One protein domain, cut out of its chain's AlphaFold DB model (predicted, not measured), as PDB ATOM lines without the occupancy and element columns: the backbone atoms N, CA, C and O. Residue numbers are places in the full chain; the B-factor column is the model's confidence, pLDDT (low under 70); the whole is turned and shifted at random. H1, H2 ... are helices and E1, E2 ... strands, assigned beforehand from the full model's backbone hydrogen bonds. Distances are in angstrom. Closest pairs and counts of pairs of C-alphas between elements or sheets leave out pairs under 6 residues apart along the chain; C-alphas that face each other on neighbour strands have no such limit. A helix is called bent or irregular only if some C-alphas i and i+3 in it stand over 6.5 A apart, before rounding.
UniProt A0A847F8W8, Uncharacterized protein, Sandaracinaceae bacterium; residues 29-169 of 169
ATOM      1  N   ARG A  29     -25.587  31.836  18.134       97.31
ATOM      2  CA  ARG A  29     -25.842  33.256  18.422       97.31
ATOM      3  C   ARG A  29     -27.296  33.542  18.772       97.31
ATOM      4  O   ARG A  29     -27.570  34.503  19.483       97.31
ATOM      5  N   LEU A  30     -28.218  32.718  18.283       97.62
ATOM      6  CA  LEU A  30     -29.659  32.869  18.464       97.62
ATOM      7  C   LEU A  30     -30.250  31.742  19.324       97.62
ATOM      8  O   LEU A  30     -31.464  31.597  19.427       97.62
ATOM      9  N   SER A  31     -29.412  30.920  19.956       96.38
ATOM     10  CA  SER A  31     -29.848  29.725  20.692       96.38
ATOM     11  C   SER A  31     -30.601  30.029  21.996       96.38
ATOM     12  O   SER A  31     -31.398  29.210  22.470       96.38
ATOM     13  N   SER A  32     -30.398  31.218  22.568       97.62
ATOM     14  CA  SER A  32     -31.089  31.700  23.764       97.62
ATOM     15  C   SER A  32     -31.362  33.206  23.679       97.62
ATOM     16  O   SER A  32     -30.669  33.906  22.943       97.62
ATOM     17  N   PRO A  33     -32.316  33.743  24.462       98.12
ATOM     18  CA  PRO A  33     -32.533  35.181  24.551       98.12
ATOM     19  C   PRO A  33     -31.277  35.979  24.921       98.12
ATOM     20  O   PRO A  33     -31.027  37.029  24.336       98.12
ATOM     21  N   GLU A  34     -30.471  35.476  25.857       98.06
ATOM     22  CA  GLU A  34     -29.206  36.099  26.266       98.06
ATOM     23  C   GLU A  34     -28.218  36.149  25.097       98.06
ATOM     24  O   GLU A  34     -27.622  37.195  24.843       98.06
ATOM     25  N   ALA A  35     -28.079  35.042  24.358       98.12
ATOM     26  CA  ALA A  35     -27.213  34.968  23.188       98.12
ATOM     27  C   ALA A  35     -27.676  35.936  22.086       98.12
ATOM     28  O   ALA A  35     -26.854  36.659  21.519       98.12
ATOM     29  N   THR A  36     -28.988  36.036  21.842       98.50
ATOM     30  CA  THR A  36     -29.553  36.974  20.861       98.50
ATOM     31  C   THR A  36     -29.298  38.431  21.262       98.50
ATOM     32  O   THR A  36     -28.915  39.242  20.417       98.50
ATOM     33  N   ILE A  37     -29.454  38.780  22.547       98.50
ATOM     34  CA  ILE A  37     -29.128  40.123  23.064       98.50
ATOM     35  C   ILE A  37     -27.633  40.418  22.896       98.50
ATOM     36  O   ILE A  37     -27.272  41.485  22.400       98.50
ATOM     37  N   ALA A  38     -26.761  39.477  23.269       98.12
ATOM     38  CA  ALA A  38     -25.314  39.631  23.116       98.12
ATOM     39  C   ALA A  38     -24.918  39.820  21.643       98.12
ATOM     40  O   ALA A  38     -24.115  40.693  21.320       98.12
ATOM     41  N   THR A  39     -25.548  39.072  20.736       98.44
ATOM     42  CA  THR A  39     -25.360  39.205  19.286       98.44
ATOM     43  C   THR A  39     -25.770  40.587  18.789       98.44
ATOM     44  O   THR A  39     -25.026  41.206  18.028       98.44
ATOM     45  N   LEU A  40     -26.899  41.120  19.266       98.44
ATOM     46  CA  LEU A  40     -27.320  42.485  18.949       98.44
ATOM     47  C   LEU A  40     -26.306  43.520  19.463       98.44
ATOM     48  O   LEU A  40     -25.944  44.442  18.735       98.44
ATOM     49  N   PHE A  41     -25.803  43.371  20.691       98.25
ATOM     50  CA  PHE A  41     -24.786  44.276  21.236       98.25
ATOM     51  C   PHE A  41     -23.470  44.224  20.463       98.25
ATOM     52  O   PHE A  41     -22.888  45.276  20.193       98.25
ATOM     53  N   ARG A  42     -23.026  43.034  20.055       97.88
ATOM     54  CA  ARG A  42     -21.846  42.874  19.202       97.88
ATOM     55  C   ARG A  42     -22.045  43.527  17.840       97.88
ATOM     56  O   ARG A  42     -21.160  44.238  17.375       97.88
ATOM     57  N   ALA A  43     -23.223  43.360  17.240       97.94
ATOM     58  CA  ALA A  43     -23.546  43.966  15.956       97.94
ATOM     59  C   ALA A  43     -23.481  45.504  15.988       97.94
ATOM     60  O   ALA A  43     -23.112  46.123  14.992       97.94
ATOM     61  N   TYR A  44     -23.774  46.117  17.138       97.50
ATOM     62  CA  TYR A  44     -23.634  47.557  17.383       97.50
ATOM     63  C   TYR A  44     -22.278  47.976  17.980       97.50
ATOM     64  O   TYR A  44     -22.097  49.138  18.336       97.50
ATOM     65  N   GLY A  45     -21.333  47.049  18.155       96.12
ATOM     66  CA  GLY A  45     -20.034  47.343  18.767       96.12
ATOM     67  C   GLY A  45     -20.120  47.832  20.220       96.12
ATOM     68  O   GLY A  45     -19.224  48.528  20.687       96.12
ATOM     69  N   VAL A  46     -21.200  47.503  20.942       96.81
ATOM     70  CA  VAL A  46     -21.439  47.966  22.324       96.81
ATOM     71  C   VAL A  46     -21.253  46.882  23.386       96.81
ATOM     72  O   VAL A  46     -21.472  47.153  24.572       96.81
ATOM     73  N   GLU A  47     -20.854  45.670  22.991       95.19
ATOM     74  CA  GLU A  47     -20.604  44.530  23.890       95.19
ATOM     75  C   GLU A  47     -19.672  44.951  25.044       95.19
ATOM     76  O   GLU A  47     -20.083  44.944  26.209       95.19
ATOM     77  N   ASP A  48     -18.512  45.524  24.715       94.38
ATOM     78  CA  ASP A  48     -17.498  45.956  25.689       94.38
ATOM     79  C   ASP A  48     -17.778  47.324  26.345       94.38
ATOM     80  O   ASP A  48     -17.082  47.747  27.265       94.38
ATOM     81  N   LEU A  49     -18.830  48.038  25.925       95.44
ATOM     82  CA  LEU A  49     -18.963  49.481  26.170       95.44
ATOM     83  C   LEU A  49     -19.156  49.961  27.624       95.44
ATOM     84  O   LEU A  49     -19.163  51.147  27.822       95.44
ATOM     85  N   SER A  50     -19.300  49.196  28.698       96.44
ATOM     86  CA  SER A  50     -19.863  49.723  29.979       96.44
ATOM     87  C   SER A  50     -21.263  50.378  29.861       96.44
ATOM     88  O   SER A  50     -21.651  50.983  28.862       96.44
ATOM     89  N   GLU A  51     -22.077  50.245  30.905       96.50
ATOM     90  CA  GLU A  51     -23.425  50.828  30.907       96.50
ATOM     91  C   GLU A  51     -23.401  52.360  31.040       96.50
ATOM     92  O   GLU A  51     -24.155  53.053  30.358       96.50
ATOM     93  N   ALA A  52     -22.511  52.905  31.876       97.00
ATOM     94  CA  ALA A  52     -22.425  54.345  32.126       97.00
ATOM     95  C   ALA A  52     -22.111  55.142  30.849       97.00
ATOM     96  O   ALA A  52     -22.685  56.213  30.627       97.00
ATOM     97  N   GLU A  53     -21.241  54.599  29.994       96.75
ATOM     98  CA  GLU A  53     -20.912  55.197  28.703       96.75
ATOM     99  C   GLU A  53     -22.085  55.126  27.728       96.75
ATOM    100  O   GLU A  53     -22.447  56.137  27.129       96.75
ATOM    101  N   ALA A  54     -22.738  53.966  27.614       96.31
ATOM    102  CA  ALA A  54     -23.920  53.824  26.771       96.31
ATOM    103  C   ALA A  54     -25.031  54.803  27.187       96.31
ATOM    104  O   ALA A  54     -25.619  55.488  26.348       96.31
ATOM    105  N   GLN A  55     -25.274  54.947  28.492       96.44
ATOM    106  CA  GLN A  55     -26.221  55.926  29.024       96.44
ATOM    107  C   GLN A  55     -25.794  57.371  28.738       96.44
ATOM    108  O   GLN A  55     -26.648  58.213  28.456       96.44
ATOM    109  N   ARG A  56     -24.492  57.684  28.805       96.94
ATOM    110  CA  ARG A  56     -23.967  59.000  28.411       96.94
ATOM    111  C   ARG A  56     -24.256  59.282  26.942       96.94
ATOM    112  O   ARG A  56     -24.849  60.315  26.646       96.94
ATOM    113  N   MET A  57     -23.933  58.344  26.055       96.44
ATOM    114  CA  MET A  57     -24.198  58.464  24.621       96.44
ATOM    115  C   MET A  57     -25.686  58.678  24.328       96.44
ATOM    116  O   MET A  57     -26.026  59.563  23.546       96.44
ATOM    117  N   LEU A  58     -26.579  57.941  24.998       95.25
ATOM    118  CA  LEU A  58     -28.029  58.125  24.869       95.25
ATOM    119  C   LEU A  58     -28.482  59.531  25.295       95.25
ATOM    120  O   LEU A  58     -29.266  60.158  24.583       95.25
ATOM    121  N   ARG A  59     -27.978  60.054  26.425       96.06
ATOM    122  CA  ARG A  59     -28.298  61.419  26.897       96.06
ATOM    123  C   ARG A  59     -27.804  62.497  25.937       96.06
ATOM    124  O   ARG A  59     -28.495  63.488  25.723       96.06
ATOM    125  N   GLU A  60     -26.630  62.288  25.358       96.56
ATOM    126  CA  GLU A  60     -26.019  63.178  24.368       96.56
ATOM    127  C   GLU A  60     -26.590  62.979  22.954       96.56
ATOM    128  O   GLU A  60     -26.144  63.640  22.019       96.56
ATOM    129  N   GLN A  61     -27.559  62.070  22.782       93.06
ATOM    130  CA  GLN A  61     -28.143  61.700  21.487       93.06
ATOM    131  C   GLN A  61     -27.082  61.279  20.456       93.06
ATOM    132  O   GLN A  61     -27.253  61.454  19.247       93.06
ATOM    133  N   ARG A  62     -25.966  60.717  20.929       93.81
ATOM    134  CA  ARG A  62     -24.905  60.207  20.066       93.81
ATOM    135  C   ARG A  62     -25.377  58.939  19.374       93.81
ATOM    136  O   ARG A  62     -26.024  58.078  19.968       93.81
ATOM    137  N   ARG A  63     -25.019  58.818  18.099       90.56
ATOM    138  CA  ARG A  63     -25.321  57.637  17.295       90.56
ATOM    139  C   ARG A  63     -24.446  56.462  17.739       90.56
ATOM    140  O   ARG A  63     -23.236  56.617  17.875       90.56
ATOM    141  N   PHE A  64     -25.066  55.299  17.907       93.94
ATOM    142  CA  PHE A  64     -24.362  54.023  17.979       93.94
ATOM    143  C   PHE A  64     -24.069  53.534  16.563       93.94
ATOM    144  O   PHE A  64     -24.948  53.562  15.694       93.94
ATOM    145  N   GLU A  65     -22.827  53.139  16.318       92.75
ATOM    146  CA  GLU A  65     -22.394  52.653  15.015       92.75
ATOM    147  C   GLU A  65     -22.839  51.202  14.819       92.75
ATOM    148  O   GLU A  65     -22.703  50.373  15.713       92.75
ATOM    149  N   LEU A  66     -23.412  50.900  13.656       95.75
ATOM    150  CA  LEU A  66     -23.757  49.531  13.291       95.75
ATOM    151  C   LEU A  66     -22.551  48.912  12.585       95.75
ATOM    152  O   LEU A  66     -22.228  49.307  11.467       95.75
ATOM    153  N   VAL A  67     -21.911  47.953  13.244       97.31
ATOM    154  CA  VAL A  67     -20.683  47.295  12.783       97.31
ATOM    155  C   VAL A  67     -21.004  46.078  11.913       97.31
ATOM    156  O   VAL A  67     -20.330  45.834  10.915       97.31
ATOM    157  N   ASP A  68     -22.060  45.337  12.254       97.38
ATOM    158  CA  ASP A  68     -22.472  44.123  11.543       97.38
ATOM    159  C   ASP A  68     -23.985  44.127  11.282       97.38
ATOM    160  O   ASP A  68     -24.806  43.676  12.086       97.38
ATOM    161  N   ARG A  69     -24.364  44.681  10.126       95.69
ATOM    162  CA  ARG A  69     -25.766  44.747   9.698       95.69
ATOM    163  C   ARG A  69     -26.389  43.356   9.500       95.69
ATOM    164  O   ARG A  69     -27.502  43.188   9.991       95.69
ATOM    165  N   PRO A  70     -25.748  42.383   8.821       96.25
ATOM    166  CA  PRO A  70     -26.279  41.022   8.715       96.25
ATOM    167  C   PRO A  70     -26.640  40.398  10.067       96.25
ATOM    168  O   PRO A  70     -27.794  40.014  10.254       96.25
ATOM    169  N   SER A  71     -25.712  40.402  11.033       96.69
ATOM    170  CA  SER A  71     -25.977  39.849  12.367       96.69
ATOM    171  C   SER A  71     -27.127  40.566  13.063       96.69
ATOM    172  O   SER A  71     -27.991  39.922  13.651       96.69
ATOM    173  N   MET A  72     -27.178  41.899  12.975       96.88
ATOM    174  CA  MET A  72     -28.291  42.669  13.528       96.88
ATOM    175  C   MET A  72     -29.629  42.229  12.920       96.88
ATOM    176  O   MET A  72     -30.564  41.960  13.672       96.88
ATOM    177  N   LEU A  73     -29.725  42.113  11.591       96.12
ATOM    178  CA  LEU A  73     -30.972  41.754  10.907       96.12
ATOM    179  C   LEU A  73     -31.485  40.376  11.335       96.12
ATOM    180  O   LEU A  73     -32.688  40.192  11.508       96.12
ATOM    181  N   GLU A  74     -30.580  39.423  11.544       96.25
ATOM    182  CA  GLU A  74     -30.928  38.066  11.967       96.25
ATOM    183  C   GLU A  74     -31.540  38.018  13.371       96.25
ATOM    184  O   GLU A  74     -32.401  37.177  13.631       96.25
ATOM    185  N   THR A  75     -31.191  38.963  14.252       98.06
ATOM    186  CA  THR A  75     -31.788  39.029  15.595       98.06
ATOM    187  C   THR A  75     -33.267  39.424  15.598       98.06
ATOM    188  O   THR A  75     -33.920  39.241  16.624       98.06
ATOM    189  N   PHE A  76     -33.834  39.928  14.494       97.94
ATOM    190  CA  PHE A  76     -35.229  40.380  14.428       97.94
ATOM    191  C   PHE A  76     -36.110  39.447  13.589       97.94
ATOM    192  O   PHE A  76     -35.816  39.135  12.437       97.94
ATOM    193  N   ALA A  77     -37.253  39.043  14.146       97.06
ATOM    194  CA  ALA A  77     -38.206  38.166  13.464       97.06
ATOM    195  C   ALA A  77     -39.007  38.907  12.382       97.06
ATOM    196  O   ALA A  77     -39.310  38.353  11.325       97.06
ATOM    197  N   ASP A  78     -39.363  40.165  12.647       95.12
ATOM    198  CA  ASP A  78     -40.351  40.938  11.889       95.12
ATOM    199  C   ASP A  78     -39.814  42.270  11.337       95.12
ATOM    200  O   ASP A  78     -40.608  43.099  10.883       95.12
ATOM    201  N   PHE A  79     -38.490  42.461  11.318       94.69
ATOM    202  CA  PHE A  79     -37.848  43.574  10.614       94.69
ATOM    203  C   PHE A  79     -37.763  43.271   9.112       94.69
ATOM    204  O   PHE A  79     -37.217  42.246   8.692       94.69
ATOM    205  N   ARG A  80     -38.383  44.124   8.297       88.38
ATOM    206  CA  ARG A  80     -38.615  43.912   6.861       88.38
ATOM    207  C   ARG A  80     -38.465  45.182   6.030       88.38
ATOM    208  O   ARG A  80     -38.151  45.067   4.851       88.38
ATOM    209  N   VAL A  81     -38.726  46.351   6.613       86.31
ATOM    210  CA  VAL A  81     -38.791  47.625   5.886       86.31
ATOM    211  C   VAL A  81     -38.195  48.768   6.707       86.31
ATOM    212  O   VAL A  81     -38.185  48.715   7.940       86.31
ATOM    213  N   ASP A  82     -37.721  49.809   6.024       84.69
ATOM    214  CA  ASP A  82     -36.982  50.925   6.629       84.69
ATOM    215  C   ASP A  82     -37.839  51.734   7.620       84.69
ATOM    216  O   ASP A  82     -37.331  52.281   8.600       84.69
ATOM    217  N   GLU A  83     -39.168  51.741   7.464       84.88
ATOM    218  CA  GLU A  83     -40.088  52.375   8.412       84.88
ATOM    219  C   GLU A  83     -39.968  51.798   9.835       84.88
ATOM    220  O   GLU A  83     -40.348  52.449  10.813       84.88
ATOM    221  N   GLN A  84     -39.456  50.570   9.968       91.69
ATOM    222  CA  GLN A  84     -39.283  49.887  11.249       91.69
ATOM    223  C   GLN A  84     -37.955  50.225  11.939       91.69
ATOM    224  O   GLN A  84     -37.766  49.826  13.090       91.69
ATOM    225  N   GLU A  85     -37.048  50.980  11.308       92.56
ATOM    226  CA  GLU A  85     -35.755  51.344  11.912       92.56
ATOM    227  C   GLU A  85     -35.924  52.078  13.247       92.56
ATOM    228  O   GLU A  85     -35.188  51.829  14.202       92.56
ATOM    229  N   GLY A  86     -36.952  52.923  13.369       94.25
ATOM    230  CA  GLY A  86     -37.264  53.593  14.632       94.25
ATOM    231  C   GLY A  86     -37.665  52.617  15.745       94.25
ATOM    232  O   GLY A  86     -37.310  52.819  16.907       94.25
ATOM    233  N   MET A  87     -38.390  51.545  15.407       97.19
ATOM    234  CA  MET A  87     -38.796  50.510  16.368       97.19
ATOM    235  C   MET A  87     -37.590  49.701  16.836       97.19
ATOM    236  O   MET A  87     -37.463  49.401  18.023       97.19
ATOM    237  N   LEU A  88     -36.685  49.400  15.909       96.44
ATOM    238  CA  LEU A  88     -35.417  48.762  16.208       96.44
ATOM    239  C   LEU A  88     -34.579  49.623  17.157       96.44
ATOM    240  O   LEU A  88     -34.144  49.139  18.201       96.44
ATOM    241  N   GLY A  89     -34.429  50.913  16.844       95.56
ATOM    242  CA  GLY A  89     -33.724  51.871  17.693       95.56
ATOM    243  C   GLY A  89     -34.330  51.985  19.094       95.56
ATOM    244  O   GLY A  89     -33.591  52.085  20.070       95.56
ATOM    245  N   PHE A  90     -35.658  51.898  19.222       96.31
ATOM    246  CA  PHE A  90     -36.334  51.853  20.521       96.31
ATOM    247  C   PHE A  90     -35.954  50.604  21.330       96.31
ATOM    248  O   PHE A  90     -35.597  50.723  22.502       96.31
ATOM    249  N   VAL A  91     -36.009  49.417  20.715       97.94
ATOM    250  CA  VAL A  91     -35.649  48.152  21.377       97.94
ATOM    251  C   VAL A  91     -34.182  48.166  21.798       97.94
ATOM    252  O   VAL A  91     -33.878  47.962  22.971       97.94
ATOM    253  N   PHE A  92     -33.282  48.476  20.866       97.81
ATOM    254  CA  PHE A  92     -31.851  48.557  21.139       97.81
ATOM    255  C   PHE A  92     -31.534  49.592  22.226       97.81
ATOM    256  O   PHE A  92     -30.820  49.286  23.179       97.81
ATOM    257  N   GLY A  93     -32.112  50.792  22.127       96.50
ATOM    258  CA  GLY A  93     -31.901  51.875  23.085       96.50
ATOM    259  C   GLY A  93     -32.307  51.491  24.507       96.50
ATOM    260  O   GLY A  93     -31.576  51.781  25.452       96.50
ATOM    261  N   ARG A  94     -33.432  50.787  24.670       96.50
ATOM    262  CA  ARG A  94     -33.868  50.296  25.983       96.50
ATOM    263  C   ARG A  94     -32.955  49.210  26.547       96.50
ATOM    264  O   ARG A  94     -32.644  49.261  27.732       96.50
ATOM    265  N   LEU A  95     -32.497  48.271  25.717       97.69
ATOM    266  CA  LEU A  95     -31.553  47.235  26.153       97.69
ATOM    267  C   LEU A  95     -30.221  47.849  26.585       97.69
ATOM    268  O   LEU A  95     -29.720  47.560  27.669       97.69
ATOM    269  N   VAL A  96     -29.646  48.717  25.748       97.12
ATOM    270  CA  VAL A  96     -28.302  49.256  25.986       97.12
ATOM    271  C   VAL A  96     -28.270  50.234  27.165       97.12
ATOM    272  O   VAL A  96     -27.260  50.317  27.862       97.12
ATOM    273  N   ALA A  97     -29.382  50.928  27.442       95.81
ATOM    274  CA  ALA A  97     -29.504  51.836  28.580       95.81
ATOM    275  C   ALA A  97     -29.297  51.142  29.934       95.81
ATOM    276  O   ALA A  97     -28.893  51.802  30.889       95.81
ATOM    277  N   ARG A  98     -29.594  49.841  30.024       95.75
ATOM    278  CA  ARG A  98     -29.578  49.049  31.263       95.75
ATOM    279  C   ARG A  98     -28.928  47.680  31.053       95.75
ATOM    280  O   ARG A  98     -29.373  46.677  31.604       95.75
ATOM    281  N   LYS A  99     -27.891  47.619  30.206       94.12
ATOM    282  CA  LYS A  99     -27.324  46.348  29.726       94.12
ATOM    283  C   LYS A  99     -26.783  45.430  30.826       94.12
ATOM    284  O   LYS A  99     -26.613  44.242  30.571       94.12
ATOM    285  N   SER A 100     -26.479  45.965  32.011       94.50
ATOM    286  CA  SER A 100     -25.960  45.198  33.149       94.50
ATOM    287  C   SER A 100     -27.036  44.703  34.120       94.50
ATOM    288  O   SER A 100     -26.730  43.868  34.966       94.50
ATOM    289  N   SER A 101     -28.282  45.167  33.980       95.25
ATOM    290  CA  SER A 101     -29.398  44.848  34.880       95.25
ATOM    291  C   SER A 101     -30.643  44.361  34.127       95.25
ATOM    292  O   SER A 101     -31.776  44.683  34.484       95.25
ATOM    293  N   LEU A 102     -30.442  43.596  33.049       97.12
ATOM    294  CA  LEU A 102     -31.535  42.983  32.294       97.12
ATOM    295  C   LEU A 102     -32.033  41.716  32.997       97.12
ATOM    296  O   LEU A 102     -31.284  40.764  33.204       97.12
ATOM    297  N   VAL A 103     -33.327  41.685  33.288       97.12
ATOM    298  CA  VAL A 103     -34.055  40.522  33.789       97.12
ATOM    299  C   VAL A 103     -34.806  39.886  32.628       97.12
ATOM    300  O   VAL A 103     -35.528  40.566  31.894       97.12
ATOM    301  N   ILE A 104     -34.626  38.575  32.461       97.56
ATOM    302  CA  ILE A 104     -35.248  37.798  31.388       97.56
ATOM    303  C   ILE A 104     -36.192  36.768  31.997       97.56
ATOM    304  O   ILE A 104     -35.766  35.791  32.613       97.56
ATOM    305  N   GLU A 105     -37.483  36.961  31.769       97.00
ATOM    306  CA  GLU A 105     -38.524  36.010  32.140       97.00
ATOM    307  C   GLU A 105     -38.872  35.159  30.923       97.00
ATOM    308  O   GLU A 105     -39.354  35.656  29.904       97.00
ATOM    309  N   ARG A 106     -38.597  33.856  31.007       96.38
ATOM    310  CA  ARG A 106     -38.713  32.937  29.873       96.38
ATOM    311  C   ARG A 106     -39.856  31.946  30.060       96.38
ATOM    312  O   ARG A 106     -39.921  31.240  31.063       96.38
ATOM    313  N   THR A 107     -40.688  31.819  29.034       94.25
ATOM    314  CA  THR A 107     -41.590  30.683  28.813       94.25
ATOM    315  C   THR A 107     -41.082  29.831  27.640       94.25
ATOM    316  O   THR A 107     -39.996  30.051  27.107       94.25
ATOM    317  N   LYS A 108     -41.834  28.803  27.231       92.38
ATOM    318  CA  LYS A 108     -41.388  27.834  26.214       92.38
ATOM    319  C   LYS A 108     -41.003  28.480  24.874       92.38
ATOM    320  O   LYS A 108     -40.043  28.050  24.242       92.38
ATOM    321  N   ASP A 109     -41.775  29.464  24.433       96.62
ATOM    322  CA  ASP A 109     -41.733  30.055  23.093       96.62
ATOM    323  C   ASP A 109     -41.626  31.586  23.105       96.62
ATOM    324  O   ASP A 109     -41.608  32.224  22.051       96.62
ATOM    325  N   ARG A 110     -41.531  32.182  24.294       98.19
ATOM    326  CA  ARG A 110     -41.497  33.626  24.501       98.19
ATOM    327  C   ARG A 110     -40.544  33.970  25.640       98.19
ATOM    328  O   ARG A 110     -40.478  33.263  26.641       98.19
ATOM    329  N   ALA A 111     -39.824  35.069  25.490       98.44
ATOM    330  CA  ALA A 111     -39.053  35.672  26.561       98.44
ATOM    331  C   ALA A 111     -39.382  37.159  26.644       98.44
ATOM    332  O   ALA A 111     -39.471  37.845  25.624       98.44
ATOM    333  N   GLU A 112     -39.573  37.640  27.862       98.38
ATOM    334  CA  GLU A 112     -39.777  39.047  28.162       98.38
ATOM    335  C   GLU A 112     -38.543  39.589  28.867       98.38
ATOM    336  O   GLU A 112     -38.061  39.008  29.836       98.38
ATOM    337  N   VAL A 113     -38.031  40.703  28.359       98.25
ATOM    338  CA  VAL A 113     -36.835  41.370  28.857       98.25
ATOM    339  C   VAL A 113     -37.236  42.735  29.391       98.25
ATOM    340  O   VAL A 113     -37.886  43.526  28.694       98.25
ATOM    341  N   ARG A 114     -36.845  43.008  30.633       97.31
ATOM    342  CA  ARG A 114     -37.013  44.298  31.312       97.31
ATOM    343  C   ARG A 114     -35.732  44.629  32.064       97.31
ATOM    344  O   ARG A 114     -34.970  43.729  32.396       97.31
ATOM    345  N   ALA A 115     -35.493  45.904  32.332       94.94
ATOM    346  CA  ALA A 115     -34.472  46.272  33.300       94.94
ATOM    347  C   ALA A 115     -35.017  46.119  34.729       94.94
ATOM    348  O   ALA A 115     -36.220  46.280  34.952       94.94
ATOM    349  N   GLU A 116     -34.142  45.839  35.693       94.06
ATOM    350  CA  GLU A 116     -34.486  45.908  37.118       94.06
ATOM    351  C   GLU A 116     -35.106  47.274  37.467       94.06
ATOM    352  O   GLU A 116     -34.592  48.321  37.057       94.06
ATOM    353  N   GLY A 117     -36.215  47.277  38.215       89.19
ATOM    354  CA  GLY A 117     -36.934  48.500  38.586       89.19
ATOM    355  C   GLY A 117     -37.877  49.056  37.510       89.19
ATOM    356  O   GLY A 117     -38.437  50.138  37.693       89.19
ATOM    357  N   GLU A 118     -38.048  48.366  36.375       90.19
ATOM    358  CA  GLU A 118     -39.051  48.696  35.353       90.19
ATOM    359  C   GLU A 118     -40.291  47.782  35.425       90.19
ATOM    360  O   GLU A 118     -40.891  47.441  34.394       90.19
ATOM    361  N   GLU A 119     -40.694  47.363  36.629       86.19
ATOM    362  CA  GLU A 119     -41.903  46.564  36.828       86.19
ATOM    363  C   GLU A 119     -43.135  47.314  36.292       86.19
ATOM    364  O   GLU A 119     -43.349  48.497  36.550       86.19
ATOM    365  N   GLY A 120     -43.957  46.629  35.494       85.44
ATOM    366  CA  GLY A 120     -45.126  47.232  34.842       85.44
ATOM    367  C   GLY A 120     -44.822  48.015  33.559       85.44
ATOM    368  O   GLY A 120     -45.758  48.404  32.858       85.44
ATOM    369  N   SER A 121     -43.550  48.196  33.187       91.19
ATOM    370  CA  SER A 121     -43.207  48.678  31.847       91.19
ATOM    371  C   SER A 121     -43.542  47.627  30.779       91.19
ATOM    372  O   SER A 121     -43.509  46.410  31.014       91.19
ATOM    373  N   HIS A 122     -43.845  48.105  29.570       96.12
ATOM    374  CA  HIS A 122     -44.026  47.233  28.409       96.12
ATOM    375  C   HIS A 122     -42.726  46.451  28.149       96.12
ATOM    376  O   HIS A 122     -41.671  47.082  28.082       96.12
ATOM    377  N   PRO A 123     -42.739  45.116  28.017       97.50
ATOM    378  CA  PRO A 123     -41.517  44.330  27.858       97.50
ATOM    379  C   PRO A 123     -40.896  44.470  26.470       97.50
ATOM    380  O   PRO A 123     -41.587  44.724  25.483       97.50
ATOM    381  N   ILE A 124     -39.597  44.192  26.380       98.56
ATOM    382  CA  ILE A 124     -38.971  43.797  25.117       98.56
ATOM    383  C   ILE A 124     -39.188  42.297  24.952       98.56
ATOM    384  O   ILE A 124     -38.924  41.522  25.864       98.56
ATOM    385  N   VAL A 125     -39.704  41.885  23.803       98.62
ATOM    386  CA  VAL A 125     -40.183  40.524  23.572       98.62
ATOM    387  C   VAL A 125     -39.297  39.826  22.556       98.62
ATOM    388  O   VAL A 125     -39.161  40.282  21.417       98.62
ATOM    389  N   LEU A 126     -38.772  38.671  22.952       98.75
ATOM    390  CA  LEU A 126     -38.214  37.687  22.039       98.75
ATOM    391  C   LEU A 126     -39.204  36.538  21.873       98.75
ATOM    392  O   LEU A 126     -39.853  36.111  22.828       98.75
ATOM    393  N   ILE A 127     -39.308  36.039  20.651       98.38
ATOM    394  CA  ILE A 127     -40.105  34.867  20.308       98.38
ATOM    395  C   ILE A 127     -39.192  33.771  19.787       98.38
ATOM    396  O   ILE A 127     -38.138  34.043  19.205       98.38
ATOM    397  N   ARG A 128     -39.615  32.530  19.998       96.69
ATOM    398  CA  ARG A 128     -38.943  31.372  19.435       96.69
ATOM    399  C   ARG A 128     -39.410  31.157  17.996       96.69
ATOM    400  O   ARG A 128     -40.580  30.864  17.767       96.69
ATOM    401  N   ASP A 129     -38.492  31.291  17.050       93.81
ATOM    402  CA  ASP A 129     -38.683  31.029  15.625       93.81
ATOM    403  C   ASP A 129     -37.904  29.758  15.256       93.81
ATOM    404  O   ASP A 129     -36.676  29.745  15.155       93.81
ATOM    405  N   GLY A 130     -38.611  28.626  15.200       91.31
ATOM    406  CA  GLY A 130     -37.989  27.307  15.091       91.31
ATOM    407  C   GLY A 130     -37.109  26.971  16.304       91.31
ATOM    408  O   GLY A 130     -37.609  26.722  17.408       91.31
ATOM    409  N   ALA A 131     -35.795  26.906  16.086       92.19
ATOM    410  CA  ALA A 131     -34.801  26.653  17.131       92.19
ATOM    411  C   ALA A 131     -34.173  27.937  17.704       92.19
ATOM    412  O   ALA A 131     -33.470  27.853  18.712       92.19
ATOM    413  N   GLU A 132     -34.455  29.092  17.102       96.69
ATOM    414  CA  GLU A 132     -33.776  30.360  17.356       96.69
ATOM    415  C   GLU A 132     -34.670  31.345  18.112       96.69
ATOM    416  O   GLU A 132     -35.896  31.280  18.055       96.69
ATOM    417  N   TRP A 133     -34.052  32.283  18.819       98.25
ATOM    418  CA  TRP A 133     -34.710  33.377  19.517       98.25
ATOM    419  C   TRP A 133     -34.480  34.677  18.770       98.25
ATOM    420  O   TRP A 133     -33.343  35.049  18.477       98.25
ATOM    421  N   ARG A 134     -35.569  35.392  18.492       98.56
ATOM    422  CA  ARG A 134     -35.541  36.642  17.731       98.56
ATOM    423  C   ARG A 134     -36.447  37.679  18.378       98.56
ATOM    424  O   ARG A 134     -37.529  37.354  18.865       98.56
ATOM    425  N   PHE A 135     -36.030  38.939  18.371       98.69
ATOM    426  CA  PHE A 135     -36.853  40.056  18.814       98.69
ATOM    427  C   PHE A 135     -38.071  40.214  17.904       98.69
ATOM    428  O   PHE A 135     -37.945  40.239  16.678       98.69
ATOM    429  N   SER A 136     -39.249  40.384  18.500       98.25
ATOM    430  CA  SER A 136     -40.426  40.864  17.776       98.25
ATOM    431  C   SER A 136     -40.597  42.352  18.036       98.25
ATOM    432  O   SER A 136     -40.991  42.757  19.130       98.25
ATOM    433  N   LEU A 137     -40.348  43.183  17.027       97.94
ATOM    434  CA  LEU A 137     -40.535  44.629  17.112       97.94
ATOM    435  C   LEU A 137     -41.997  44.975  17.381       97.94
ATOM    436  O   LEU A 137     -42.289  45.819  18.229       97.94
ATOM    437  N   ARG A 138     -42.929  44.287  16.713       96.19
ATOM    438  CA  ARG A 138     -44.368  44.521  16.886       96.19
ATOM    439  C   ARG A 138     -44.833  44.272  18.318       96.19
ATOM    440  O   ARG A 138     -45.753  44.946  18.772       96.19
ATOM    441  N   GLN A 139     -44.226  43.308  19.008       97.69
ATOM    442  CA  GLN A 139     -44.575  42.973  20.389       97.69
ATOM    443  C   GLN A 139     -43.745  43.742  21.418       97.69
ATOM    444  O   GLN A 139     -44.228  43.947  22.525       97.69
ATOM    445  N   SER A 140     -42.537  44.187  21.068       98.19
ATOM    446  CA  SER A 140     -41.624  44.905  21.975       98.19
ATOM    447  C   SER A 140     -41.899  46.404  22.070       98.19
ATOM    448  O   SER A 140     -41.502  47.053  23.035       98.19
ATOM    449  N   VAL A 141     -42.532  46.983  21.048       97.75
ATOM    450  CA  VAL A 141     -42.798  48.422  20.982       97.75
ATOM    451  C   VAL A 141     -44.284  48.671  21.240       97.75
ATOM    452  O   VAL A 141     -45.108  48.111  20.518       97.75
ATOM    453  N   PRO A 142     -44.670  49.522  22.206       96.69
ATOM    454  CA  PRO A 142     -46.078  49.837  22.438       96.69
ATOM    455  C   PRO A 142     -46.756  50.436  21.190       96.69
ATOM    456  O   PRO A 142     -46.120  51.225  20.480       96.69
ATOM    457  N   PRO A 143     -48.034  50.124  20.897       95.00
ATOM    458  CA  PRO A 143     -48.709  50.572  19.673       95.00
ATOM    459  C   PRO A 143     -48.681  52.092  19.444       95.00
ATOM    460  O   PRO A 143     -48.580  52.561  18.313       95.00
ATOM    461  N   GLU A 144     -48.771  52.883  20.506       95.88
ATOM    462  CA  GLU A 144     -48.671  54.342  20.483       95.88
ATOM    463  C   GLU A 144     -47.282  54.834  20.080       95.88
ATOM    464  O   GLU A 144     -47.171  55.787  19.304       95.88
ATOM    465  N   ILE A 145     -46.232  54.144  20.524       96.19
ATOM    466  CA  ILE A 145     -44.855  54.436  20.134       96.19
ATOM    467  C   ILE A 145     -44.629  54.023  18.679       96.19
ATOM    468  O   ILE A 145     -44.070  54.811  17.921       96.19
ATOM    469  N   GLN A 146     -45.145  52.864  18.250       95.06
ATOM    470  CA  GLN A 146     -45.100  52.450  16.840       95.06
ATOM    471  C   GLN A 146     -45.717  53.522  15.930       95.06
ATOM    472  O   GLN A 146     -45.069  53.993  14.996       95.06
ATOM    473  N   ARG A 147     -46.944  53.974  16.239       94.75
ATOM    474  CA  ARG A 147     -47.631  55.028  15.470       94.75
ATOM    475  C   ARG A 147     -46.801  56.306  15.381       94.75
ATOM    476  O   ARG A 147     -46.668  56.869  14.296       94.75
ATOM    477  N   ARG A 148     -46.225  56.743  16.505       95.00
ATOM    478  CA  ARG A 148     -45.396  57.952  16.561       95.00
ATOM    479  C   ARG A 148     -44.126  57.814  15.723       95.00
ATOM    480  O   ARG A 148     -43.784  58.741  14.995       95.00
ATOM    481  N   LEU A 149     -43.443  56.673  15.794       94.12
ATOM    482  CA  LEU A 149     -42.222  56.417  15.024       94.12
ATOM    483  C   LEU A 149     -42.500  56.372  13.516       94.12
ATOM    484  O   LEU A 149     -41.783  57.012  12.748       94.12
ATOM    485  N   PHE A 150     -43.591  55.726  13.096       92.06
ATOM    486  CA  PHE A 150     -44.009  55.729  11.691       92.06
ATOM    487  C   PHE A 150     -44.356  57.129  11.181       92.06
ATOM    488  O   PHE A 150     -44.096  57.461  10.024       92.06
ATOM    489  N   GLU A 151     -44.946  57.974  12.024       92.75
ATOM    490  CA  GLU A 151     -45.221  59.359  11.660       92.75
ATOM    491  C   GLU A 151     -43.935  60.179  11.497       92.75
ATOM    492  O   GLU A 151     -43.813  60.935  10.532       92.75
ATOM    493  N   VAL A 152     -42.963  60.009  12.398       91.12
ATOM    494  CA  VAL A 152     -41.650  60.661  12.292       91.12
ATOM    495  C   VAL A 152     -40.958  60.268  10.988       91.12
ATOM    496  O   VAL A 152     -40.545  61.154  10.240       91.12
ATOM    497  N   HIS A 153     -40.910  58.972  10.671       90.06
ATOM    498  CA  HIS A 153     -40.314  58.477   9.430       90.06
ATOM    499  C   HIS A 153     -41.003  59.072   8.190       90.06
ATOM    500  O   HIS A 153     -40.354  59.630   7.308       90.06
ATOM    501  N   ARG A 154     -42.343  59.068   8.157       90.31
ATOM    502  CA  ARG A 154     -43.118  59.652   7.050       90.31
ATOM    503  C   ARG A 154     -42.823  61.139   6.843       90.31
ATOM    504  O   ARG A 154     -42.739  61.604   5.708       90.31
ATOM    505  N   ARG A 155     -42.697  61.898   7.935       91.50
ATOM    506  CA  ARG A 155     -42.361  63.328   7.880       91.50
ATOM    507  C   ARG A 155     -40.942  63.545   7.354       91.50
ATOM    508  O   ARG A 155     -40.753  64.469   6.569       91.50
ATOM    509  N   ALA A 156     -39.985  62.703   7.746       90.38
ATOM    510  CA  ALA A 156     -38.609  62.765   7.256       90.38
ATOM    511  C   ALA A 156     -38.543  62.554   5.734       90.38
ATOM    512  O   ALA A 156     -38.061  63.439   5.027       90.38
ATOM    513  N   LEU A 157     -39.162  61.487   5.214       89.81
ATOM    514  CA  LEU A 157     -39.230  61.227   3.769       89.81
ATOM    515  C   LEU A 157     -39.868  62.386   2.988       89.81
ATOM    516  O   LEU A 157     -39.400  62.778   1.920       89.81
ATOM    517  N   ALA A 158     -40.938  62.981   3.527       91.88
ATOM    518  CA  ALA A 158     -41.590  64.120   2.887       91.88
ATOM    519  C   ALA A 158     -40.677  65.358   2.808       91.88
ATOM    520  O   ALA A 158     -40.782  66.134   1.855       91.88
ATOM    521  N   LEU A 159     -39.804  65.568   3.797       92.00
ATOM    522  CA  LEU A 159     -38.825  66.655   3.790       92.00
ATOM    523  C   LEU A 159     -37.689  66.382   2.803       92.00
ATOM    524  O   LEU A 159     -37.345  67.276   2.031       92.00
ATOM    525  N   GLU A 160     -37.168  65.157   2.773       90.38
ATOM    526  CA  GLU A 160     -36.135  64.740   1.820       90.38
ATOM    527  C   GLU A 160     -36.610  64.909   0.377       90.38
ATOM    528  O   GLU A 160     -35.945  65.563  -0.424       90.38
ATOM    529  N   GLN A 161     -37.820  64.439   0.060       91.62
ATOM    530  CA  GLN A 161     -38.380  64.584  -1.281       91.62
ATOM    531  C   GLN A 161     -38.541  66.055  -1.688       91.62
ATOM    532  O   GLN A 161     -38.311  66.418  -2.842       91.62
ATOM    533  N   ARG A 162     -38.932  66.927  -0.749       92.06
ATOM    534  CA  ARG A 162     -39.029  68.373  -1.004       92.06
ATOM    535  C   ARG A 162     -37.659  68.988  -1.267       92.06
ATOM    536  O   ARG A 162     -37.558  69.814  -2.167       92.06
ATOM    537  N   ALA A 163     -36.636  68.588  -0.515       91.94
ATOM    538  CA  ALA A 163     -35.271  69.064  -0.709       91.94
ATOM    539  C   ALA A 163     -34.717  68.634  -2.076       91.94
ATOM    540  O   ALA A 163     -34.220  69.480  -2.818       91.94
ATOM    541  N   VAL A 164     -34.900  67.365  -2.458       91.31
ATOM    542  CA  VAL A 164     -34.508  66.843  -3.780       91.31
ATOM    543  C   VAL A 164     -35.230  67.592  -4.903       91.31
ATOM    544  O   VAL A 164     -34.600  68.068  -5.845       91.31
ATOM    545  N   ASN A 165     -36.547  67.781  -4.784       90.31
ATOM    546  CA  ASN A 165     -37.332  68.503  -5.788       90.31
ATOM    547  C   ASN A 165     -36.962  69.993  -5.885       90.31
ATOM    548  O   ASN A 165     -37.149  70.593  -6.941       90.31
ATOM    549  N   ALA A 166     -36.483  70.603  -4.796       86.50
ATOM    550  CA  ALA A 166     -36.018  71.986  -4.785       86.50
ATOM    551  C   ALA A 166     -34.629  72.142  -5.421       86.50
ATOM    552  O   ALA A 166     -34.376  73.168  -6.035       86.50
ATOM    553  N   GLN A 167     -33.755  71.137  -5.306       80.12
ATOM    554  CA  GLN A 167     -32.428  71.124  -5.939       80.12
ATOM    555  C   GLN A 167     -32.472  70.814  -7.442       80.12
ATOM    556  O   GLN A 167     -31.534  71.139  -8.163       80.12
ATOM    557  N   ALA A 168     -33.546  70.179  -7.916       78.31
ATOM    558  CA  ALA A 168     -33.753  69.845  -9.326       78.31
ATOM    559  C   ALA A 168     -34.395  70.981 -10.157       78.31
ATOM    560  O   ALA A 168     -34.706  70.768 -11.330       78.31
ATOM    561  N   ARG A 169     -34.644  72.148  -9.551       62.91
ATOM    562  CA  ARG A 169     -35.201  73.352 -10.188       62.91
ATOM    563  C   ARG A 169     -34.140  74.433 -10.293       62.91
ATOM    564  O   ARG A 169     -34.184  75.156 -11.309       62.91
TER     565      ARG A 169
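What this domain is: This is residues 29 to 169 of the 169 residues of an uncharacterized protein of Sandaracinaceae bacterium (UniProt A0A847F8W8). A four-stranded sheet, curled like part of a barrel, wraps round helix H1, and H4 packs on it with residues 88 to 97, near the middle of the domain. From this body the long helix H6 runs out as an arm, sticking out with residues 155 to 169, of which 155 to 167 belong to H6. The printed part has 141 residues, with six named helices and four named strands in the order H1 H2 H3 H4 E1 E2 E3 E4 H5 H6; the sheet order is E1 E2 E3 E4, antiparallel, and the class is mixed, helices and strands. The whole is compact, with a radius of gyration of the C-alphas of 16.3 A, yet elongated, spanning 57 by 33 by 31 A.

Where its parts are: The sheet is made of E1, residues 102 to 106, E2, residues 110 to 115, 16.9 A long, E3, residues 124 to 129, 15.9 A, and E4, residues 132 to 135. H1 is residues 33 to 43, 15.2 A long, beginning at C-alpha 33 (-32.533, 35.181, 24.551). H2 is residues 51 to 59, H3 is residues 69 to 74, and H4 is residues 82 to 97, 23.2 A long. H5 is residues 137 to 140. H6, residues 143 to 167, is 36.7 A long and ends at C-alpha 167 (-32.428, 71.124, -5.939).

How they stand to each other: The strands form a meander, each the antiparallel neighbour of the one before, in three hairpins. N 103 and O 114 of E1 and E2 are 2.8 A apart, N 113 and O 124 of E2 and E3 2.8 A, and N 127 and O 134 of E3 and E4 2.8 A, within hydrogen-bond range. The strongly twisted sheet curls round H1; the closest C-alphas of H1 and E4, Pro 33 and Trp 133, are 5.8 A apart. H1 and H4 on one face of the sheet make two layers, helices over a sheet. H3 only grazes the sheet with residues 73 to 74, and touches H1 at a shallow tilt of 15 degrees, opposite ways, closest at C-alphas Ala 43 and Met 72, 5.5 A. H5 stands at the sheet's level, at a height of 2.7 A. H4 is the hub: its residues 93 to 97 touch H2, closest at C-alphas Gln 55 and Ala 97, 5.3 A; its residues 84 to 91 touch H5, closest at Met 87 and Leu 137, 6.2 A; its residues 83 to 87 touch residues 146 to 154 of H6, closest at Gly 86 and Leu 149, 5.7 A, at a steep tilt of 55 degrees, opposite ways. H4 is irregular, but only just: C-alphas 83 and 86 are 6.9 A apart. Every O i to N i+4 pair is within hydrogen-bond range in H1, H2, H3 and H6, and 10 of 12 in H4; H5 is too short for such a pair.

The domain as a whole: The C-alphas farthest apart, those of Lys 108 and Arg 169, are 58.6 A apart. Without the free stretch, the body of 126 residues spans 38 by 34 by 33 A. The printed part has no cut and no long link. The mean pLDDT of the printed part is 94.7, and residue 169 is under 70.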